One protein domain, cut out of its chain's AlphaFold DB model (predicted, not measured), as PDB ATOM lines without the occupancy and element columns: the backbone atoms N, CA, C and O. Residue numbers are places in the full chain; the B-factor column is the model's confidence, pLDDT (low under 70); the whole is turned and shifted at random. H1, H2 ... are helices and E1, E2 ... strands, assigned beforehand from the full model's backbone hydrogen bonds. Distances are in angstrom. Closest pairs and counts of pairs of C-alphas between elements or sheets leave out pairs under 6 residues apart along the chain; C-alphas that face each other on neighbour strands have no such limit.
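What this domain is: This is residues 29 to 98, 190 to 276 and 286 to 296 of the 343 residues of a protein of Globisporangium ultimum (strain ATCC 200006 / CBS 805.95 / DAOM BR144) (UniProt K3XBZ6). Picture a strongly twisted, curled sheet of four antiparallel strands with one long helix, H3, running along one face over E1. After a tight turn H4 folds back from H3, meeting it only near their link, and packs side by side with H1; the long link of residues 200 to 227 climbs from the sheet past H3, and its later part, residues 218 to 227, runs beyond H3 on the side away from the sheet to H2; H2 and H5 lie far from the middle. The printed part has 168 residues with five named helices and four named strands, in the order E1 E2 E3 H1 E4 H2 H3 H4 H5; the sheet runs E3 E2 E1 E4. The class is mixed, helices and strands, with under half of the residues in named elements; the whole is compact, with a radius of gyration of the C-alphas of 15.8 A and spans of 43 by 39 by 36 A.

How they stand to each other: Start with E1, residues 42 to 52, E2, residues 58 to 66, and E3, residues 74 to 79: they form a meander, each strand the antiparallel neighbour of the one before. Look for N 59 and O 51 at 2.9 A between E1 and E2, and for N 62 and O 76 at 2.8 A between E2 and E3. H1, residues 80 to 93, only grazes the sheet, with residues 80 to 83. E4, residues 197 to 199, is an edge strand antiparallel to E1, with N 198 and O 50 at 2.9 A. H2, residues 228 to 231, is not on the sheet. H3, residues 235 to 254, is on it at a height of 8.9 A, over E1 and along it at 14 degrees on the local plane; their closest C-alphas, of Leu 46 and Asn 247, are 5.8 A apart. H4, residues 259 to 270, forms a helical hairpin with H3; they touch at Val 253 and Val 261, their closest C-alphas, 6.7 A apart, at a steep tilt of 42 degrees. H4 also touches H1, opposite ways at a shallow tilt of 15 degrees, with the C-alphas of Leu 90 and Val 261 closest at 6.4 A. H5, residues 293 to 296, is apart from H4. In H3 and H4 every O i to N i+4 pair is within hydrogen-bond range, in H1 8 of 10; H2 and H5 are too short for one.

Where its parts are: Find C-alpha 42 at (89.644, 12.740, -14.556); from there E1 runs 27.3 A. E2 covers 25.9 A, E3 16.8 A and H1 20.6 A. Find C-alpha 235 at (88.071, 29.399, 12.018), where H3 begins its 28.0 A; H4 covers 16.3 A. H5 ends at C-alpha 296, (80.788, 2.295, -5.867).

The domain as a whole: The two C-alphas farthest apart, of Thr 193 and Ala 215, are 46.5 A apart. Residues 99 to 189 and 277 to 285 are not printed; the C-alphas across these cuts are 37.1 A and 18.2 A apart. The link from E4 to H2 is long. The mean pLDDT of the printed part is 76.7, and 53 residues are under 70, among them residues 29 to 40 and 286 to 295.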
ATOM      1  N   GLU A  29      77.755  12.030 -19.819       39.19
ATOM      2  CA  GLU A  29      78.983  12.136 -20.555       39.19
ATOM      3  C   GLU A  29      79.745  13.195 -19.766       39.19
ATOM      4  O   GLU A  29      79.225  14.301 -19.559       39.19
ATOM      5  N   PRO A  30      80.878  12.821 -19.160       45.75
ATOM      6  CA  PRO A  30      81.598  13.737 -18.315       45.75
ATOM      7  C   PRO A  30      82.003  14.874 -19.243       45.75
ATOM      8  O   PRO A  30      82.765  14.679 -20.185       45.75
ATOM      9  N   ARG A  31      81.475  16.075 -19.004       46.81
ATOM     10  CA  ARG A  31      81.876  17.311 -19.700       46.81
ATOM     11  C   ARG A  31      83.314  17.722 -19.337       46.81
ATOM     12  O   ARG A  31      83.631  18.902 -19.279       46.81
ATOM     13  N   LEU A  32      84.154  16.747 -19.014       53.84
ATOM     14  CA  LEU A  32      85.425  16.867 -18.335       53.84
ATOM     15  C   LEU A  32      86.496  16.431 -19.324       53.84
ATOM     16  O   LEU A  32      86.843  15.260 -19.427       53.84
ATOM     17  N   ASN A  33      87.001  17.399 -20.081       54.69
ATOM     18  CA  ASN A  33      88.036  17.184 -21.090       54.69
ATOM     19  C   ASN A  33      89.450  17.381 -20.518       54.69
ATOM     20  O   ASN A  33      90.360  17.791 -21.239       54.69
ATOM     21  N   ILE A  34      89.649  17.123 -19.223       58.22
ATOM     22  CA  ILE A  34      90.973  17.232 -18.606       58.22
ATOM     23  C   ILE A  34      91.661  15.873 -18.678       58.22
ATOM     24  O   ILE A  34      91.296  14.926 -17.978       58.22
ATOM     25  N   TYR A  35      92.675  15.814 -19.539       53.72
ATOM     26  CA  TYR A  35      93.549  14.665 -19.717       53.72
ATOM     27  C   TYR A  35      94.818  14.840 -18.885       53.72
ATOM     28  O   TYR A  35      95.467  15.887 -18.910       53.72
ATOM     29  N   SER A  36      95.193  13.778 -18.188       51.41
ATOM     30  CA  SER A  36      96.483  13.628 -17.538       51.41
ATOM     31  C   SER A  36      97.614  13.556 -18.557       51.41
ATOM     32  O   SER A  36      97.418  13.152 -19.703       51.41
ATOM     33  N   THR A  37      98.835  13.865 -18.120       41.47
ATOM     34  CA  THR A  37     100.067  13.647 -18.892       41.47
ATOM     35  C   THR A  37     100.280  12.173 -19.256       41.47
ATOM     36  O   THR A  37     100.950  11.879 -20.240       41.47
ATOM     37  N   SER A  38      99.667  11.252 -18.505       45.22
ATOM     38  CA  SER A  38      99.603   9.816 -18.798       45.22
ATOM     39  C   SER A  38      98.436   9.405 -19.710       45.22
ATOM     40  O   SER A  38      98.245   8.216 -19.943       45.22
ATOM     41  N   GLY A  39      97.636  10.356 -20.205       56.69
ATOM     42  CA  GLY A  39      96.443  10.103 -21.024       56.69
ATOM     43  C   GLY A  39      95.157   9.835 -20.232       56.69
ATOM     44  O   GLY A  39      94.089   9.780 -20.832       56.69
ATOM     45  N   MET A  40      95.233   9.728 -18.901       60.44
ATOM     46  CA  MET A  40      94.080   9.432 -18.037       60.44
ATOM     47  C   MET A  40      93.095  10.602 -17.971       60.44
ATOM     48  O   MET A  40      93.493  11.724 -17.676       60.44
ATOM     49  N   THR A  41      91.804  10.353 -18.156       71.81
ATOM     50  CA  THR A  41      90.758  11.370 -17.952       71.81
ATOM     51  C   THR A  41      90.313  11.413 -16.492       71.81
ATOM     52  O   THR A  41      90.092  10.366 -15.876       71.81
ATOM     53  N   TYR A  42      90.188  12.609 -15.911       77.75
ATOM     54  CA  TYR A  42      89.644  12.740 -14.556       77.75
ATOM     55  C   TYR A  42      88.117  12.739 -14.559       77.75
ATOM     56  O   TYR A  42      87.482  13.462 -15.321       77.75
ATOM     57  N   GLU A  43      87.536  11.959 -13.651       79.50
ATOM     58  CA  GLU A  43      86.098  11.964 -13.375       79.50
ATOM     59  C   GLU A  43      85.719  13.101 -12.423       79.50
ATOM     60  O   GLU A  43      84.684  13.734 -12.593       79.50
ATOM     61  N   SER A  44      86.539  13.370 -11.405       82.88
ATOM     62  CA  SER A  44      86.255  14.436 -10.443       82.88
ATOM     63  C   SER A  44      87.504  14.861  -9.682       82.88
ATOM     64  O   SER A  44      88.308  14.016  -9.286       82.88
ATOM     65  N   VAL A  45      87.624  16.162  -9.419       88.94
ATOM     66  CA  VAL A  45      88.656  16.760  -8.562       88.94
ATOM     67  C   VAL A  45      87.978  17.737  -7.610       88.94
ATOM     68  O   VAL A  45      87.581  18.820  -8.030       88.94
ATOM     69  N   LEU A  46      87.817  17.376  -6.336       90.56
ATOM     70  CA  LEU A  46      87.099  18.218  -5.375       90.56
ATOM     71  C   LEU A  46      87.704  18.208  -3.979       90.56
ATOM     72  O   LEU A  46      88.351  17.256  -3.560       90.56
ATOM     73  N   VAL A  47      87.468  19.284  -3.239       91.69
ATOM     74  CA  VAL A  47      87.802  19.373  -1.822       91.69
ATOM     75  C   VAL A  47      86.691  18.708  -1.017       91.69
ATOM     76  O   VAL A  47      85.571  19.219  -0.950       91.69
ATOM     77  N   VAL A  48      87.026  17.582  -0.395       88.81
ATOM     78  CA  VAL A  48      86.119  16.741   0.407       88.81
ATOM     79  C   VAL A  48      86.193  17.038   1.897       88.81
ATOM     80  O   VAL A  48      85.376  16.564   2.684       88.81
ATOM     81  N   GLY A  49      87.188  17.818   2.317       87.56
ATOM     82  CA  GLY A  49      87.431  17.983   3.734       87.56
ATOM     83  C   GLY A  49      88.620  18.847   4.096       87.56
ATOM     84  O   GLY A  49      89.223  19.523   3.259       87.56
ATOM     85  N   HIS A  50      88.964  18.809   5.377       89.38
ATOM     86  CA  HIS A  50      90.157  19.461   5.899       89.38
ATOM     87  C   HIS A  50      90.743  18.698   7.082       89.38
ATOM     88  O   HIS A  50      90.063  17.930   7.759       89.38
ATOM     89  N   MET A  51      92.008  18.971   7.364       86.44
ATOM     90  CA  MET A  51      92.696  18.548   8.569       86.44
ATOM     91  C   MET A  51      93.523  19.700   9.122       86.44
ATOM     92  O   MET A  51      94.013  20.549   8.372       86.44
ATOM     93  N   VAL A  52      93.695  19.720  10.438       85.38
ATOM     94  CA  VAL A  52      94.607  20.651  11.104       85.38
ATOM     95  C   VAL A  52      95.877  19.883  11.446       85.38
ATOM     96  O   VAL A  52      95.832  18.916  12.208       85.38
ATOM     97  N   GLY A  53      96.990  20.278  10.830       80.12
ATOM     98  CA  GLY A  53      98.299  19.705  11.117       80.12
ATOM     99  C   GLY A  53      98.776  20.043  12.529       80.12
ATOM    100  O   GLY A  53      98.230  20.915  13.205       80.12
ATOM    101  N   SER A  54      99.834  19.367  12.972       77.31
ATOM    102  CA  SER A  54     100.499  19.656  14.251       77.31
ATOM    103  C   SER A  54     101.121  21.057  14.299       77.31
ATOM    104  O   SER A  54     101.355  21.602  15.370       77.31
ATOM    105  N   ASP A  55     101.369  21.647  13.131       81.19
ATOM    106  CA  ASP A  55     101.837  23.014  12.912       81.19
ATOM    107  C   ASP A  55     100.710  24.064  12.981       81.19
ATOM    108  O   ASP A  55     100.937  25.232  12.672       81.19
ATOM    109  N   ASN A  56      99.489  23.671  13.370       80.19
ATOM    110  CA  ASN A  56      98.268  24.487  13.313       80.19
ATOM    111  C   ASN A  56      97.923  24.990  11.901       80.19
ATOM    112  O   ASN A  56      97.121  25.915  11.735       80.19
ATOM    113  N   VAL A  57      98.497  24.377  10.864       84.69
ATOM    114  CA  VAL A  57      98.174  24.703   9.479       84.69
ATOM    115  C   VAL A  57      96.973  23.879   9.038       84.69
ATOM    116  O   VAL A  57      96.906  22.668   9.239       84.69
ATOM    117  N   VAL A  58      96.010  24.551   8.410       88.06
ATOM    118  CA  VAL A  58      94.860  23.884   7.797       88.06
ATOM    119  C   VAL A  58      95.252  23.374   6.415       88.06
ATOM    120  O   VAL A  58      95.617  24.162   5.537       88.06
ATOM    121  N   TYR A  59      95.113  22.067   6.222       91.00
ATOM    122  CA  TYR A  59      95.208  21.407   4.929       91.00
ATOM    123  C   TYR A  59      93.810  21.019   4.470       91.00
ATOM    124  O   TYR A  59      93.032  20.456   5.232       91.00
ATOM    125  N   TYR A  60      93.500  21.305   3.220       92.25
ATOM    126  CA  TYR A  60      92.295  20.886   2.527       92.25
ATOM    127  C   TYR A  60      92.575  19.551   1.842       92.25
ATOM    128  O   TYR A  60      93.643  19.366   1.254       92.25
ATOM    129  N   LEU A  61      91.638  18.618   1.960       91.06
ATOM    130  CA  LEU A  61      91.743  17.276   1.400       91.06
ATOM    131  C   LEU A  61      91.096  17.282   0.020       91.06
ATOM    132  O   LEU A  61      89.898  17.526  -0.090       91.06
ATOM    133  N   LEU A  62      91.901  17.068  -1.013       91.00
ATOM    134  CA  LEU A  62      91.512  17.113  -2.413       91.00
ATOM    135  C   LEU A  62      91.400  15.685  -2.954       91.00
ATOM    136  O   LEU A  62      92.415  15.031  -3.164       91.00
ATOM    137  N   GLU A  63      90.183  15.196  -3.158       88.25
ATOM    138  CA  GLU A  63      89.926  13.889  -3.759       88.25
ATOM    139  C   GLU A  63      90.022  13.996  -5.285       88.25
ATOM    140  O   GLU A  63      89.345  14.816  -5.911       88.25
ATOM    141  N   VAL A  64      90.875  13.162  -5.874       86.69
ATOM    142  CA  VAL A  64      91.117  13.063  -7.312       86.69
ATOM    143  C   VAL A  64      90.703  11.673  -7.768       86.69
ATOM    144  O   VAL A  64      91.241  10.672  -7.295       86.69
ATOM    145  N   ARG A  65      89.766  11.604  -8.715       81.62
ATOM    146  CA  ARG A  65      89.268  10.350  -9.289       81.62
ATOM    147  C   ARG A  65      89.481  10.322 -10.788       81.62
ATOM    148  O   ARG A  65      89.252  11.318 -11.478       81.62
ATOM    149  N   SER A  66      89.877   9.161 -11.294       77.62
ATOM    150  CA  SER A  66      89.993   8.919 -12.729       77.62
ATOM    151  C   SER A  66      88.723   8.277 -13.284       77.62
ATOM    152  O   SER A  66      88.032   7.538 -12.588       77.62
ATOM    153  N   TRP A  67      88.421   8.550 -14.547       73.19
ATOM    154  CA  TRP A  67      87.294   7.949 -15.253       73.19
ATOM    155  C   TRP A  67      87.542   6.482 -15.614       73.19
ATOM    156  O   TRP A  67      86.621   5.665 -15.581       73.19
ATOM    157  N   GLU A  68      88.787   6.152 -15.963       69.81
ATOM    158  CA  GLU A  68      89.194   4.805 -16.377       69.81
ATOM    159  C   GLU A  68      89.281   3.851 -15.183       69.81
ATOM    160  O   GLU A  68      88.755   2.739 -15.255       69.81
ATOM    161  N   ASN A  69      89.829   4.329 -14.060       68.62
ATOM    162  CA  ASN A  69      89.910   3.593 -12.802       68.62
ATOM    163  C   ASN A  69      89.098   4.324 -11.718       68.62
ATOM    164  O   ASN A  69      89.667   4.934 -10.807       68.62
ATOM    165  N   PRO A  70      87.754   4.259 -11.770       65.25
ATOM    166  CA  PRO A  70      86.884   4.996 -10.851       65.25
ATOM    167  C   PRO A  70      86.959   4.490  -9.403       65.25
ATOM    168  O   PRO A  70      86.409   5.130  -8.509       65.25
ATOM    169  N   LEU A  71      87.608   3.344  -9.172       65.94
ATOM    170  CA  LEU A  71      87.873   2.766  -7.851       65.94
ATOM    171  C   LEU A  71      89.245   3.178  -7.282       65.94
ATOM    172  O   LEU A  71      89.489   2.970  -6.101       65.94
ATOM    173  N   GLU A  72      90.126   3.758  -8.102       68.69
ATOM    174  CA  GLU A  72      91.516   4.093  -7.755       68.69
ATOM    175  C   GLU A  72      91.714   5.611  -7.664       68.69
ATOM    176  O   GLU A  72      92.614   6.188  -8.277       68.69
ATOM    177  N   GLY A  73      90.831   6.297  -6.944       73.94
ATOM    178  CA  GLY A  73      91.086   7.694  -6.621       73.94
ATOM    179  C   GLY A  73      92.077   7.830  -5.462       73.94
ATOM    180  O   GLY A  73      92.292   6.901  -4.682       73.94
ATOM    181  N   TYR A  74      92.655   9.017  -5.330       81.81
ATOM    182  CA  TYR A  74      93.550   9.368  -4.235       81.81
ATOM    183  C   TYR A  74      93.209  10.731  -3.644       81.81
ATOM    184  O   TYR A  74      92.538  11.549  -4.271       81.81
ATOM    185  N   VAL A  75      93.700  10.985  -2.432       84.69
ATOM    186  CA  VAL A  75      93.509  12.253  -1.727       84.69
ATOM    187  C   VAL A  75      94.837  12.993  -1.637       84.69
ATOM    188  O   VAL A  75      95.818  12.450  -1.144       84.69
ATOM    189  N   VAL A  76      94.858  14.248  -2.072       87.69
ATOM    190  CA  VAL A  76      96.007  15.154  -1.964       87.69
ATOM    191  C   VAL A  76      95.731  16.186  -0.882       87.69
ATOM    192  O   VAL A  76      94.647  16.759  -0.806       87.69
ATOM    193  N   ARG A  77      96.716  16.471  -0.032       89.50
ATOM    194  CA  ARG A  77      96.613  17.553   0.957       89.50
ATOM    195  C   ARG A  77      97.056  18.859   0.309       89.50
ATOM    196  O   ARG A  77      98.082  18.880  -0.348       89.50
ATOM    197  N   ARG A  78      96.330  19.961   0.498       90.81
ATOM    198  CA  ARG A  78      96.696  21.286  -0.042       90.81
ATOM    199  C   ARG A  78      96.485  22.388   0.976       90.81
ATOM    200  O   ARG A  78      95.510  22.370   1.714       90.81
ATOM    201  N   ARG A  79      97.363  23.383   1.019       91.81
ATOM    202  CA  ARG A  79      97.205  24.577   1.863       91.81
ATOM    203  C   ARG A  79      96.463  25.677   1.105       91.81
ATOM    204  O   ARG A  79      96.394  25.684  -0.117       91.81
ATOM    205  N   TYR A  80      95.966  26.675   1.839       91.50
ATOM    206  CA  TYR A  80      95.332  27.863   1.242       91.50
ATOM    207  C   TYR A  80      96.244  28.574   0.224       91.50
ATOM    208  O   TYR A  80      95.781  29.020  -0.823       91.50
ATOM    209  N   ASN A  81      97.543  28.672   0.526       90.69
ATOM    210  CA  ASN A  81      98.507  29.331  -0.354       90.69
ATOM    211  C   ASN A  81      98.695  28.584  -1.679       90.69
ATOM    212  O   ASN A  81      98.898  29.236  -2.700       90.69
ATOM    213  N   ASP A  82      98.547  27.259  -1.682       92.06
ATOM    214  CA  ASP A  82      98.641  26.456  -2.901       92.06
ATOM    215  C   ASP A  82      97.471  26.798  -3.835       92.06
ATOM    216  O   ASP A  82      97.676  27.067  -5.014       92.06
ATOM    217  N   PHE A  83      96.251  26.909  -3.294       93.38
ATOM    218  CA  PHE A  83      95.088  27.379  -4.062       93.38
ATOM    219  C   PHE A  83      95.243  28.821  -4.547       93.38
ATOM    220  O   PHE A  83      94.757  29.165  -5.620       93.38
ATOM    221  N   LYS A  84      95.925  29.678  -3.780       92.56
ATOM    222  CA  LYS A  84      96.212  31.054  -4.201       92.56
ATOM    223  C   LYS A  84      97.159  31.089  -5.404       92.56
ATOM    224  O   LYS A  84      96.913  31.868  -6.318       92.56
ATOM    225  N   LYS A  85      98.195  30.244  -5.406       93.31
ATOM    226  CA  LYS A  85      99.131  30.085  -6.529       93.31
ATOM    227  C   LYS A  85      98.420  29.513  -7.762       93.31
ATOM    228  O   LYS A  85      98.498  30.109  -8.833       93.31
ATOM    229  N   LEU A  86      97.636  28.447  -7.575       93.88
ATOM    230  CA  LEU A  86      96.778  27.880  -8.619       93.88
ATOM    231  C   LEU A  86      95.888  28.957  -9.250       93.88
ATOM    232  O   LEU A  86      95.829  29.082 -10.465       93.88
ATOM    233  N   HIS A  87      95.200  29.754  -8.432       94.62
ATOM    234  CA  HIS A  87      94.292  30.782  -8.937       94.62
ATOM    235  C   HIS A  87      95.006  31.875  -9.726       94.62
ATOM    236  O   HIS A  87      94.499  32.281 -10.770       94.62
ATOM    237  N   SER A  88      96.187  32.319  -9.280       93.69
ATOM    238  CA  SER A  88      96.975  33.276 -10.060       93.69
ATOM    239  C   SER A  88      97.360  32.717 -11.428       93.69
ATOM    240  O   SER A  88      97.166  33.415 -12.417       93.69
ATOM    241  N   GLU A  89      97.801  31.458 -11.505       94.25
ATOM    242  CA  GLU A  89      98.146  30.809 -12.779       94.25
ATOM    243  C   GLU A  89      96.908  30.653 -13.678       94.25
ATOM    244  O   GLU A  89      96.936  30.986 -14.857       94.25
ATOM    245  N   LEU A  90      95.768  30.239 -13.114       93.50
ATOM    246  CA  LEU A  90      94.509  30.131 -13.856       93.50
ATOM    247  C   LEU A  90      94.004  31.480 -14.373       93.50
ATOM    248  O   LEU A  90      93.384  31.530 -15.432       93.50
ATOM    249  N   SER A  91      94.249  32.574 -13.646       93.00
ATOM    250  CA  SER A  91      93.779  33.908 -14.032       93.00
ATOM    251  C   SER A  91      94.423  34.442 -15.315       93.00
ATOM    252  O   SER A  91      93.873  35.352 -15.935       93.00
ATOM    253  N   GLU A  92      95.546  33.856 -15.737       92.38
ATOM    254  CA  GLU A  92      96.194  34.154 -17.017       92.38
ATOM    255  C   GLU A  92      95.465  33.491 -18.198       92.38
ATOM    256  O   GLU A  92      95.448  34.039 -19.301       92.38
ATOM    257  N   PHE A  93      94.812  32.345 -17.967       89.62
ATOM    258  CA  PHE A  93      94.191  31.526 -19.017       89.62
ATOM    259  C   PHE A  93      92.655  31.552 -19.012       89.62
ATOM    260  O   PHE A  93      92.027  31.282 -20.040       89.62
ATOM    261  N   MET A  94      92.039  31.893 -17.877       91.12
ATOM    262  CA  MET A  94      90.590  31.922 -17.690       91.12
ATOM    263  C   MET A  94      90.063  33.355 -17.517       91.12
ATOM    264  O   MET A  94      90.681  34.179 -16.841       91.12
ATOM    265  N   PRO A  95      88.876  33.675 -18.065       88.44
ATOM    266  CA  PRO A  95      88.246  34.969 -17.840       88.44
ATOM    267  C   PRO A  95      87.873  35.129 -16.362       88.44
ATOM    268  O   PRO A  95      87.189  34.285 -15.785       88.44
ATOM    269  N   THR A  96      88.278  36.242 -15.753       86.50
ATOM    270  CA  THR A  96      87.938  36.571 -14.361       86.50
ATOM    271  C   THR A  96      86.683  37.440 -14.295       86.50
ATOM    272  O   THR A  96      86.356  38.171 -15.232       86.50
ATOM    273  N   SER A  97      85.945  37.382 -13.183       69.06
ATOM    274  CA  SER A  97      84.740  38.204 -12.972       69.06
ATOM    275  C   SER A  97      85.032  39.662 -12.612       69.06
ATOM    276  O   SER A  97      84.110  40.408 -12.271       69.06
ATOM    277  N   LYS A  98      86.294  40.091 -12.688       65.31
ATOM    278  CA  LYS A  98      86.669  41.448 -12.317       65.31
ATOM    279  C   LYS A  98      85.935  42.426 -13.240       65.31
ATOM    280  O   LYS A  98      86.076  42.316 -14.462       65.31
ATOM    281  N   LYS A 190      82.393  20.736  17.329       54.84
ATOM    282  CA  LYS A 190      83.487  20.713  18.313       54.84
ATOM    283  C   LYS A 190      84.757  21.373  17.748       54.84
ATOM    284  O   LYS A 190      85.014  21.261  16.548       54.84
ATOM    285  N   PRO A 191      85.559  22.071  18.579       55.03
ATOM    286  CA  PRO A 191      86.798  22.695  18.124       55.03
ATOM    287  C   PRO A 191      87.730  21.636  17.525       55.03
ATOM    288  O   PRO A 191      87.889  20.549  18.082       55.03
ATOM    289  N   ALA A 192      88.316  21.948  16.367       56.03
ATOM    290  CA  ALA A 192      89.191  21.030  15.651       56.03
ATOM    291  C   ALA A 192      90.406  20.691  16.520       56.03
ATOM    292  O   ALA A 192      91.245  21.547  16.793       56.03
ATOM    293  N   THR A 193      90.482  19.445  16.981       59.78
ATOM    294  CA  THR A 193      91.678  18.938  17.654       59.78
ATOM    295  C   THR A 193      92.749  18.681  16.587       59.78
ATOM    296  O   THR A 193      92.409  18.143  15.526       59.78
ATOM    297  N   PRO A 194      94.020  19.064  16.815       64.06
ATOM    298  CA  PRO A 194      95.109  18.743  15.899       64.06
ATOM    299  C   PRO A 194      95.111  17.249  15.556       64.06
ATOM    300  O   PRO A 194      94.955  16.408  16.439       64.06
ATOM    301  N   GLY A 195      95.249  16.925  14.272       58.19
ATOM    302  CA  GLY A 195      95.213  15.546  13.780       58.19
ATOM    303  C   GLY A 195      93.825  14.990  13.437       58.19
ATOM    304  O   GLY A 195      93.763  13.916  12.846       58.19
ATOM    305  N   ILE A 196      92.722  15.699  13.718       62.09
ATOM    306  CA  ILE A 196      91.390  15.278  13.248       62.09
ATOM    307  C   ILE A 196      91.212  15.665  11.776       62.09
ATOM    308  O   ILE A 196      91.321  16.834  11.396       62.09
ATOM    309  N   THR A 197      90.912  14.665  10.951       69.00
ATOM    310  CA  THR A 197      90.492  14.808   9.555       69.00
ATOM    311  C   THR A 197      88.971  14.843   9.485       69.00
ATOM    312  O   THR A 197      88.305  13.910   9.931       69.00
ATOM    313  N   TYR A 198      88.420  15.890   8.886       75.69
ATOM    314  CA  TYR A 198      87.005  15.962   8.542       75.69
ATOM    315  C   TYR A 198      86.849  15.625   7.069       75.69
ATOM    316  O   TYR A 198      87.518  16.247   6.246       75.69
ATOM    317  N   TYR A 199      85.995  14.654   6.763       72.62
ATOM    318  CA  TYR A 199      85.807  14.098   5.425       72.62
ATOM    319  C   TYR A 199      84.312  13.965   5.139       72.62
ATOM    320  O   TYR A 199      83.579  13.443   5.978       72.62
ATOM    321  N   ASP A 200      83.863  14.425   3.976       75.75
ATOM    322  CA  ASP A 200      82.504  14.211   3.479       75.75
ATOM    323  C   ASP A 200      82.567  13.578   2.084       75.75
ATOM    324  O   ASP A 200      82.965  14.205   1.102       75.75
ATOM    325  N   THR A 201      82.194  12.298   2.028       66.38
ATOM    326  CA  THR A 201      82.265  11.426   0.847       66.38
ATOM    327  C   THR A 201      81.138  11.681  -0.159       66.38
ATOM    328  O   THR A 201      81.174  11.154  -1.271       66.38
ATOM    329  N   ASN A 202      80.122  12.471   0.208       66.88
ATOM    330  CA  ASN A 202      78.950  12.728  -0.634       66.88
ATOM    331  C   ASN A 202      79.031  14.064  -1.386       66.88
ATOM    332  O   ASN A 202      78.106  14.417  -2.125       66.88
ATOM    333  N   LEU A 203      80.112  14.825  -1.200       72.19
ATOM    334  CA  LEU A 203      80.326  16.082  -1.903       72.19
ATOM    335  C   LEU A 203      80.503  15.841  -3.404       72.19
ATOM    336  O   LEU A 203      81.309  15.027  -3.842       72.19
ATOM    337  N   ALA A 204      79.771  16.619  -4.194       72.75
ATOM    338  CA  ALA A 204      79.951  16.715  -5.632       72.75
ATOM    339  C   ALA A 204      80.343  18.149  -5.994       72.75
ATOM    340  O   ALA A 204      79.957  19.107  -5.314       72.75
ATOM    341  N   LEU A 205      81.108  18.311  -7.076       77.56
ATOM    342  CA  LEU A 205      81.401  19.643  -7.593       77.56
ATOM    343  C   LEU A 205      80.107  20.333  -8.033       77.56
ATOM    344  O   LEU A 205      79.295  19.717  -8.726       77.56
ATOM    345  N   PRO A 206      79.929  21.625  -7.712       78.38
ATOM    346  CA  PRO A 206      78.780  22.396  -8.159       78.38
ATOM    347  C   PRO A 206      78.949  22.815  -9.631       78.38
ATOM    348  O   PRO A 206      79.043  24.004  -9.932       78.38
ATOM    349  N   LEU A 207      79.009  21.843 -10.549       75.69
ATOM    350  CA  LEU A 207      79.202  22.079 -11.987       75.69
ATOM    351  C   LEU A 207      78.079  22.949 -12.583       75.69
ATOM    352  O   LEU A 207      78.348  23.800 -13.426       75.69
ATOM    353  N   ASP A 208      76.851  22.820 -12.077       74.12
ATOM    354  CA  ASP A 208      75.700  23.631 -12.505       74.12
ATOM    355  C   ASP A 208      75.811  25.109 -12.091       74.12
ATOM    356  O   ASP A 208      75.154  25.980 -12.658       74.12
ATOM    357  N   GLY A 209      76.647  25.412 -11.094       75.56
ATOM    358  CA  GLY A 209      76.879  26.769 -10.599       75.56
ATOM    359  C   GLY A 209      77.971  27.532 -11.353       75.56
ATOM    360  O   GLY A 209      78.251  28.684 -11.004       75.56
ATOM    361  N   VAL A 210      78.614  26.910 -12.345       82.12
ATOM    362  CA  VAL A 210      79.685  27.541 -13.121       82.12
ATOM    363  C   VAL A 210      79.094  28.586 -14.062       82.12
ATOM    364  O   VAL A 210      78.194  28.319 -14.855       82.12
ATOM    365  N   LYS A 211      79.624  29.807 -13.986       85.19
ATOM    366  CA  LYS A 211      79.255  30.887 -14.901       85.19
ATOM    367  C   LYS A 211      80.075  30.769 -16.174       85.19
ATOM    368  O   LYS A 211      81.289  30.612 -16.105       85.19
ATOM    369  N   PHE A 212      79.426  30.916 -17.320       85.38
ATOM    370  CA  PHE A 212      80.091  30.959 -18.617       85.38
ATOM    371  C   PHE A 212      80.004  32.371 -19.189       85.38
ATOM    372  O   PHE A 212      78.997  33.063 -19.027       85.38
ATOM    373  N   ASN A 213      81.071  32.821 -19.843       85.44
ATOM    374  CA  ASN A 213      81.039  34.069 -20.593       85.44
ATOM    375  C   ASN A 213      80.265  33.889 -21.916       85.44
ATOM    376  O   ASN A 213      79.911  32.778 -22.306       85.44
ATOM    377  N   MET A 214      80.041  34.980 -22.654       79.38
ATOM    378  CA  MET A 214      79.341  34.908 -23.950       79.38
ATOM    379  C   MET A 214      80.105  34.112 -25.022       79.38
ATOM    380  O   MET A 214      79.517  33.713 -26.018       79.38
ATOM    381  N   ALA A 215      81.400  33.857 -24.810       80.69
ATOM    382  CA  ALA A 215      82.221  32.999 -25.660       80.69
ATOM    383  C   ALA A 215      82.161  31.512 -25.248       80.69
ATOM    384  O   ALA A 215      82.926  30.708 -25.773       80.69
ATOM    385  N   GLY A 216      81.296  31.145 -24.293       80.12
ATOM    386  CA  GLY A 216      81.134  29.773 -23.810       80.12
ATOM    387  C   GLY A 216      82.276  29.264 -22.925       80.12
ATOM    388  O   GLY A 216      82.325  28.075 -22.633       80.12
ATOM    389  N   ARG A 217      83.195  30.133 -22.483       82.19
ATOM    390  CA  ARG A 217      84.291  29.770 -21.572       82.19
ATOM    391  C   ARG A 217      83.874  29.923 -20.117       82.19
ATOM    392  O   ARG A 217      83.220  30.908 -19.762       82.19
ATOM    393  N   ALA A 218      84.298  28.976 -19.286       86.12
ATOM    394  CA  ALA A 218      84.075  29.012 -17.849       86.12
ATOM    395  C   ALA A 218      84.758  30.236 -17.224       86.12
ATOM    396  O   ALA A 218      85.911  30.552 -17.520       86.12
ATOM    397  N   GLN A 219      84.032  30.947 -16.371       89.56
ATOM    398  CA  GLN A 219      84.528  32.110 -15.656       89.56
ATOM    399  C   GLN A 219      85.145  31.674 -14.332       89.56
ATOM    400  O   GLN A 219      84.497  30.996 -13.534       89.56
ATOM    401  N   LEU A 220      86.381  32.105 -14.089       91.81
ATOM    402  CA  LEU A 220      87.099  31.808 -12.859       91.81
ATOM    403  C   LEU A 220      86.477  32.599 -11.691       91.81
ATOM    404  O   LEU A 220      86.456  33.837 -11.744       91.81
ATOM    405  N   PRO A 221      85.974  31.923 -10.640       90.88
ATOM    406  CA  PRO A 221      85.498  32.582  -9.428       90.88
ATOM    407  C   PRO A 221      86.628  33.305  -8.693       90.88
ATOM    408  O   PRO A 221      87.801  32.965  -8.840       90.88
ATOM    409  N   ASP A 222      86.278  34.280  -7.860       89.44
ATOM    410  CA  ASP A 222      87.260  34.995  -7.047       89.44
ATOM    411  C   ASP A 222      87.804  34.123  -5.907       89.44
ATOM    412  O   ASP A 222      87.113  33.260  -5.359       89.44
ATOM    413  N   MET A 223      89.046  34.392  -5.497       90.12
ATOM    414  CA  MET A 223      89.635  33.708  -4.349       90.12
ATOM    415  C   MET A 223      88.919  34.063  -3.042       90.12
ATOM    416  O   MET A 223      88.660  35.246  -2.789       90.12
ATOM    417  N   PRO A 224      88.690  33.086  -2.144       87.25
ATOM    418  CA  PRO A 224      88.171  33.355  -0.809       87.25
ATOM    419  C   PRO A 224      89.192  34.146   0.023       87.25
ATOM    420  O   PRO A 224      90.031  33.567   0.711       87.25
ATOM    421  N   SER A 225      89.136  35.479  -0.024       76.06
ATOM    422  CA  SER A 225      90.065  36.324   0.729       76.06
ATOM    423  C   SER A 225      89.675  36.428   2.207       76.06
ATOM    424  O   SER A 225      88.501  36.540   2.562       76.06
ATOM    425  N   GLY A 226      90.683  36.407   3.082       64.31
ATOM    426  CA  GLY A 226      90.537  36.727   4.501       64.31
ATOM    427  C   GLY A 226      90.548  38.237   4.732       64.31
ATOM    428  O   GLY A 226      91.453  38.748   5.385       64.31
ATOM    429  N   GLY A 227      89.616  38.962   4.108       63.25
ATOM    430  CA  GLY A 227      89.459  40.404   4.325       63.25
ATOM    431  C   GLY A 227      88.974  40.729   5.743       63.25
ATOM    432  O   GLY A 227      88.851  39.854   6.596       63.25
ATOM    433  N   VAL A 228      88.610  41.988   6.002       55.97
ATOM    434  CA  VAL A 228      88.117  42.429   7.327       55.97
ATOM    435  C   VAL A 228      86.949  41.587   7.866       55.97
ATOM    436  O   VAL A 228      86.828  41.403   9.072       55.97
ATOM    437  N   ALA A 229      86.140  40.992   6.984       55.12
ATOM    438  CA  ALA A 229      85.057  40.087   7.362       55.12
ATOM    439  C   ALA A 229      85.544  38.769   7.997       55.12
ATOM    440  O   ALA A 229      84.837  38.205   8.828       55.12
ATOM    441  N   SER A 230      86.751  38.283   7.672       60.56
ATOM    442  CA  SER A 230      87.287  37.078   8.317       60.56
ATOM    443  C   SER A 230      87.789  37.325   9.737       60.56
ATOM    444  O   SER A 230      87.890  36.368  10.498       60.56
ATOM    445  N   ILE A 231      88.063  38.585  10.113       58.38
ATOM    446  CA  ILE A 231      88.489  38.960  11.476       58.38
ATOM    447  C   ILE A 231      87.395  38.612  12.495       58.38
ATOM    448  O   ILE A 231      87.694  38.228  13.620       58.38
ATOM    449  N   PHE A 232      86.129  38.684  12.079       60.22
ATOM    450  CA  PHE A 232      84.975  38.353  12.916       60.22
ATOM    451  C   PHE A 232      84.452  36.927  12.693       60.22
ATOM    452  O   PHE A 232      83.485  36.518  13.333       60.22
ATOM    453  N   SER A 233      85.064  36.158  11.784       69.38
ATOM    454  CA  SER A 233      84.639  34.789  11.490       69.38
ATOM    455  C   SER A 233      85.360  33.784  12.381       69.38
ATOM    456  O   SER A 233      86.567  33.891  12.604       69.38
ATOM    457  N   THR A 234      84.646  32.760  12.847       79.94
ATOM    458  CA  THR A 234      85.304  31.617  13.483       79.94
ATOM    459  C   THR A 234      86.128  30.855  12.445       79.94
ATOM    460  O   THR A 234      85.772  30.794  11.262       79.94
ATOM    461  N   GLN A 235      87.216  30.217  12.885       79.19
ATOM    462  CA  GLN A 235      88.071  29.399  12.018       79.19
ATOM    463  C   GLN A 235      87.253  28.373  11.211       79.19
ATOM    464  O   GLN A 235      87.497  28.185  10.023       79.19
ATOM    465  N   GLN A 236      86.239  27.761  11.826       79.06
ATOM    466  CA  GLN A 236      85.360  26.776  11.191       79.06
ATOM    467  C   GLN A 236      84.525  27.370  10.050       79.06
ATOM    468  O   GLN A 236      84.450  26.782   8.972       79.06
ATOM    469  N   MET A 237      83.932  28.548  10.262       80.25
ATOM    470  CA  MET A 237      83.149  29.228   9.226       80.25
ATOM    471  C   MET A 237      84.031  29.645   8.052       80.25
ATOM    472  O   MET A 237      83.633  29.494   6.897       80.25
ATOM    473  N   LEU A 238      85.258  30.089   8.334       86.00
ATOM    474  CA  LEU A 238      86.236  30.421   7.302       86.00
ATOM    475  C   LEU A 238      86.665  29.187   6.500       86.00
ATOM    476  O   LEU A 238      86.762  29.255   5.277       86.00
ATOM    477  N   ILE A 239      86.911  28.060   7.171       87.06
ATOM    478  CA  ILE A 239      87.258  26.791   6.517       87.06
ATOM    479  C   ILE A 239      86.112  26.338   5.618       87.06
ATOM    480  O   ILE A 239      86.347  26.042   4.450       87.06
ATOM    481  N   LYS A 240      84.878  26.340   6.131       86.38
ATOM    482  CA  LYS A 240      83.690  25.975   5.355       86.38
ATOM    483  C   LYS A 240      83.543  26.844   4.107       86.38
ATOM    484  O   LYS A 240      83.431  26.316   3.005       86.38
ATOM    485  N   TYR A 241      83.621  28.163   4.273       88.00
ATOM    486  CA  TYR A 241      83.556  29.107   3.162       88.00
ATOM    487  C   TYR A 241      84.650  28.840   2.118       88.00
ATOM    488  O   TYR A 241      84.381  28.835   0.918       88.00
ATOM    489  N   ARG A 242      85.884  28.577   2.559       91.00
ATOM    490  CA  ARG A 242      87.003  28.272   1.659       91.00
ATOM    491  C   ARG A 242      86.790  26.975   0.889       91.00
ATOM    492  O   ARG A 242      86.999  26.994  -0.315       91.00
ATOM    493  N   VAL A 243      86.335  25.901   1.538       90.06
ATOM    494  CA  VAL A 243      86.003  24.629   0.864       90.06
ATOM    495  C   VAL A 243      84.969  24.862  -0.238       90.06
ATOM    496  O   VAL A 243      85.177  24.449  -1.377       90.06
ATOM    497  N   GLU A 244      83.896  25.596   0.064       88.94
ATOM    498  CA  GLU A 244      82.859  25.920  -0.920       88.94
ATOM    499  C   GLU A 244      83.414  26.726  -2.105       88.94
ATOM    500  O   GLU A 244      83.117  26.406  -3.258       88.94
ATOM    501  N   GLN A 245      84.243  27.746  -1.858       91.19
ATOM    502  CA  GLN A 245      84.842  28.538  -2.939       91.19
ATOM    503  C   GLN A 245      85.879  27.750  -3.747       91.19
ATOM    504  O   GLN A 245      85.909  27.867  -4.969       91.19
ATOM    505  N   PHE A 246      86.695  26.913  -3.105       93.88
ATOM    506  CA  PHE A 246      87.643  26.050  -3.807       93.88
ATOM    507  C   PHE A 246      86.924  25.068  -4.725       93.88
ATOM    508  O   PHE A 246      87.319  24.928  -5.878       93.88
ATOM    509  N   ASN A 247      85.814  24.482  -4.279       92.56
ATOM    510  CA  ASN A 247      85.005  23.607  -5.125       92.56
ATOM    511  C   ASN A 247      84.366  24.353  -6.301       92.56
ATOM    512  O   ASN A 247      84.242  23.784  -7.380       92.56
ATOM    513  N   ARG A 248      84.022  25.638  -6.156       90.94
ATOM    514  CA  ARG A 248      83.577  26.462  -7.297       90.94
ATOM    515  C   ARG A 248      84.701  26.733  -8.293       90.94
ATOM    516  O   ARG A 248      84.460  26.687  -9.494       90.94
ATOM    517  N   ILE A 249      85.913  27.009  -7.808       92.88
ATOM    518  CA  ILE A 249      87.093  27.198  -8.663       92.88
ATOM    519  C   ILE A 249      87.383  25.909  -9.433       92.88
ATOM    520  O   ILE A 249      87.476  25.941 -10.655       92.88
ATOM    521  N   LEU A 250      87.446  24.771  -8.741       92.50
ATOM    522  CA  LEU A 250      87.687  23.468  -9.361       92.50
ATOM    523  C   LEU A 250      86.583  23.096 -10.353       92.50
ATOM    524  O   LEU A 250      86.896  22.621 -11.436       92.50
ATOM    525  N   ALA A 251      85.317  23.383 -10.042       88.69
ATOM    526  CA  ALA A 251      84.212  23.193 -10.979       88.69
ATOM    527  C   ALA A 251      84.409  24.001 -12.272       88.69
ATOM    528  O   ALA A 251      84.248  23.455 -13.361       88.69
ATOM    529  N   ALA A 252      84.809  25.274 -12.164       89.62
ATOM    530  CA  ALA A 252      85.077  26.115 -13.328       89.62
ATOM    531  C   ALA A 252      86.247  25.572 -14.164       89.62
ATOM    532  O   ALA A 252      86.122  25.451 -15.380       89.62
ATOM    533  N   VAL A 253      87.346  25.183 -13.513       90.12
ATOM    534  CA  VAL A 253      88.521  24.583 -14.168       90.12
ATOM    535  C   VAL A 253      88.141  23.297 -14.895       90.12
ATOM    536  O   VAL A 253      88.466  23.127 -16.062       90.12
ATOM    537  N   MET A 254      87.406  22.413 -14.222       85.38
ATOM    538  CA  MET A 254      86.971  21.124 -14.757       85.38
ATOM    539  C   MET A 254      85.984  21.242 -15.921       85.38
ATOM    540  O   MET A 254      85.915  20.340 -16.750       85.38
ATOM    541  N   SER A 255      85.247  22.350 -15.997       84.00
ATOM    542  CA  SER A 255      84.350  22.658 -17.113       84.00
ATOM    543  C   SER A 255      85.028  23.350 -18.301       84.00
ATOM    544  O   SER A 255      84.390  23.529 -19.339       84.00
ATOM    545  N   ASP A 256      86.288  23.774 -18.161       83.88
ATOM    546  CA  ASP A 256      87.038  24.383 -19.256       83.88
ATOM    547  C   ASP A 256      87.642  23.299 -20.163       83.88
ATOM    548  O   ASP A 256      88.091  22.242 -19.720       83.88
ATOM    549  N   THR A 257      87.663  23.568 -21.466       81.31
ATOM    550  CA  THR A 257      88.241  22.686 -22.488       81.31
ATOM    551  C   THR A 257      89.679  23.067 -22.847       81.31
ATOM    552  O   THR A 257      90.289  22.435 -23.708       81.31
ATOM    553  N   SER A 258      90.212  24.140 -22.256       83.00
ATOM    554  CA  SER A 258      91.555  24.639 -22.553       83.00
ATOM    555  C   SER A 258      92.656  23.691 -22.062       83.00
ATOM    556  O   SER A 258      92.701  23.307 -20.892       83.00
ATOM    557  N   LYS A 259      93.609  23.375 -22.949       83.94
ATOM    558  CA  LYS A 259      94.778  22.544 -22.623       83.94
ATOM    559  C   LYS A 259      95.685  23.202 -21.577       83.94
ATOM    560  O   LYS A 259      96.243  22.505 -20.736       83.94
ATOM    561  N   ASP A 260      95.816  24.525 -21.604       87.75
ATOM    562  CA  ASP A 260      96.681  25.248 -20.665       87.75
ATOM    563  C   ASP A 260      96.128  25.172 -19.237       87.75
ATOM    564  O   ASP A 260      96.860  24.882 -18.294       87.75
ATOM    565  N   VAL A 261      94.808  25.311 -19.096       88.69
ATOM    566  CA  VAL A 261      94.092  25.163 -17.820       88.69
ATOM    567  C   VAL A 261      94.207  23.734 -17.291       88.69
ATOM    568  O   VAL A 261      94.478  23.536 -16.105       88.69
ATOM    569  N   ALA A 262      94.084  22.741 -18.175       85.00
ATOM    570  CA  ALA A 262      94.330  21.346 -17.829       85.00
ATOM    571  C   ALA A 262      95.758  21.143 -17.296       85.00
ATOM    572  O   ALA A 262      95.920  20.561 -16.230       85.00
ATOM    573  N   ASN A 263      96.784  21.678 -17.966       85.25
ATOM    574  CA  ASN A 263      98.178  21.557 -17.522       85.25
ATOM    575  C   ASN A 263      98.411  22.191 -16.141       85.25
ATOM    576  O   ASN A 263      99.084  21.600 -15.297       85.25
ATOM    577  N   VAL A 264      97.831  23.369 -15.892       90.38
ATOM    578  CA  VAL A 264      97.899  24.039 -14.586       90.38
ATOM    579  C   VAL A 264      97.241  23.178 -13.501       90.38
ATOM    580  O   VAL A 264      97.840  22.956 -12.448       90.38
ATOM    581  N   LEU A 265      96.056  22.610 -13.765       89.50
ATOM    582  CA  LEU A 265      95.401  21.697 -12.824       89.50
ATOM    583  C   LEU A 265      96.234  20.430 -12.583       89.50
ATOM    584  O   LEU A 265      96.362  19.990 -11.444       89.50
ATOM    585  N   MET A 266      96.823  19.855 -13.631       84.12
ATOM    586  CA  MET A 266      97.683  18.675 -13.529       84.12
ATOM    587  C   MET A 266      98.883  18.931 -12.625       84.12
ATOM    588  O   MET A 266      99.135  18.152 -11.706       84.12
ATOM    589  N   ASN A 267      99.584  20.042 -12.852       86.81
ATOM    590  CA  ASN A 267     100.702  20.454 -12.014       86.81
ATOM    591  C   ASN A 267     100.237  20.666 -10.575       86.81
ATOM    592  O   ASN A 267     100.868  20.162  -9.657       86.81
ATOM    593  N   PHE A 268      99.089  21.308 -10.369       89.19
ATOM    594  CA  PHE A 268      98.519  21.488  -9.038       89.19
ATOM    595  C   PHE A 268      98.063  20.191  -8.370       89.19
ATOM    596  O   PHE A 268      97.962  20.145  -7.152       89.19
ATOM    597  N   ILE A 269      97.766  19.124  -9.101       86.19
ATOM    598  CA  ILE A 269      97.461  17.822  -8.501       86.19
ATOM    599  C   ILE A 269      98.762  17.081  -8.159       86.19
ATOM    600  O   ILE A 269      98.856  16.485  -7.088       86.19
ATOM    601  N   GLN A 270      99.780  17.176  -9.020       77.38
ATOM    602  CA  GLN A 270     101.066  16.481  -8.881       77.38
ATOM    603  C   GLN A 270     102.082  17.188  -7.965       77.38
ATOM    604  O   GLN A 270     102.983  16.537  -7.438       77.38
ATOM    605  N   GLU A 271     101.981  18.508  -7.779       62.41
ATOM    606  CA  GLU A 271     102.930  19.297  -6.985       62.41
ATOM    607  C   GLU A 271     102.946  18.760  -5.547       62.41
ATOM    608  O   GLU A 271     101.909  18.525  -4.949       62.41
ATOM    609  N   LYS A 272     104.095  18.525  -4.930       51.12
ATOM    610  CA  LYS A 272     104.090  18.018  -3.550       51.12
ATOM    611  C   LYS A 272     103.555  19.075  -2.585       51.12
ATOM    612  O   LYS A 272     103.978  20.229  -2.688       51.12
ATOM    613  N   PRO A 273     102.673  18.743  -1.631       43.69
ATOM    614  CA  PRO A 273     102.344  19.677  -0.570       43.69
ATOM    615  C   PRO A 273     103.534  19.823   0.378       43.69
ATOM    616  O   PRO A 273     103.753  19.019   1.276       43.69
ATOM    617  N   GLY A 274     104.314  20.879   0.159       41.12
ATOM    618  CA  GLY A 274     105.559  21.144   0.876       41.12
ATOM    619  C   GLY A 274     106.753  20.883  -0.030       41.12
ATOM    620  O   GLY A 274     107.146  19.744  -0.262       41.12
ATOM    621  N   GLY A 275     107.313  21.956  -0.585       43.19
ATOM    622  CA  GLY A 275     108.436  21.874  -1.509       43.19
ATOM    623  C   GLY A 275     109.631  21.135  -0.907       43.19
ATOM    624  O   GLY A 275     110.173  21.557   0.107       43.19
ATOM    625  N   GLN A 276     110.021  20.037  -1.551       37.38
ATOM    626  CA  GLN A 276     111.334  19.766  -2.151       37.38
ATOM    627  C   GLN A 276     111.242  18.402  -2.854       37.38
ATOM    628  O   GLN A 276     110.602  17.458  -2.381       37.38
ATOM    629  N   TYR A 286      98.537   8.770   0.855       45.56
ATOM    630  CA  TYR A 286      97.424   8.207   0.100       45.56
ATOM    631  C   TYR A 286      96.494   7.447   1.049       45.56
ATOM    632  O   TYR A 286      96.808   6.351   1.505       45.56
ATOM    633  N   ALA A 287      95.341   8.033   1.374       50.69
ATOM    634  CA  ALA A 287      94.270   7.310   2.055       50.69
ATOM    635  C   ALA A 287      93.366   6.635   1.015       50.69
ATOM    636  O   ALA A 287      93.057   7.236  -0.015       50.69
ATOM    637  N   ALA A 288      92.934   5.402   1.293       50.00
ATOM    638  CA  ALA A 288      91.877   4.767   0.517       50.00
ATOM    639  C   ALA A 288      90.601   5.614   0.634       50.00
ATOM    640  O   ALA A 288      90.201   5.982   1.739       50.00
ATOM    641  N   ILE A 289      89.995   5.945  -0.505       55.09
ATOM    642  CA  ILE A 289      88.747   6.707  -0.544       55.09
ATOM    643  C   ILE A 289      87.626   5.833   0.016       55.09
ATOM    644  O   ILE A 289      87.408   4.718  -0.462       55.09
ATOM    645  N   ASP A 290      86.884   6.363   0.985       56.44
ATOM    646  CA  ASP A 290      85.608   5.782   1.391       56.44
ATOM    647  C   ASP A 290      84.535   6.214   0.384       56.44
ATOM    648  O   ASP A 290      84.143   7.378   0.310       56.44
ATOM    649  N   MET A 291      84.126   5.296  -0.489       60.25
ATOM    650  CA  MET A 291      83.225   5.606  -1.592       60.25
ATOM    651  C   MET A 291      81.788   5.202  -1.242       60.25
ATOM    652  O   MET A 291      81.541   4.027  -0.958       60.25
ATOM    653  N   PRO A 292      80.797   6.108  -1.378       66.25
ATOM    654  CA  PRO A 292      79.404   5.769  -1.122       66.25
ATOM    655  C   PRO A 292      78.956   4.575  -1.972       66.25
ATOM    656  O   PRO A 292      79.180   4.547  -3.184       66.25
ATOM    657  N   LEU A 293      78.247   3.615  -1.368       65.38
ATOM    658  CA  LEU A 293      77.863   2.344  -2.008       65.38
ATOM    659  C   LEU A 293      77.156   2.507  -3.367       65.38
ATOM    660  O   LEU A 293      77.279   1.648  -4.242       65.38
ATOM    661  N   ARG A 294      76.401   3.598  -3.568       66.62
ATOM    662  CA  ARG A 294      75.744   3.902  -4.854       66.62
ATOM    663  C   ARG A 294      76.762   4.259  -5.941       66.62
ATOM    664  O   ARG A 294      76.679   3.709  -7.042       66.62
ATOM    665  N   VAL A 295      77.721   5.127  -5.612       67.81
ATOM    666  CA  VAL A 295      78.833   5.527  -6.490       67.81
ATOM    667  C   VAL A 295      79.725   4.322  -6.758       67.81
ATOM    668  O   VAL A 295      80.045   4.043  -7.908       67.81
ATOM    669  N   GLU A 296      80.007   3.520  -5.732       76.31
ATOM    670  CA  GLU A 296      80.788   2.295  -5.867       76.31
ATOM    671  C   GLU A 296      80.134   1.285  -6.798       76.31
ATOM    672  O   GLU A 296      80.769   0.770  -7.718       76.31
TER     673      GLU A 296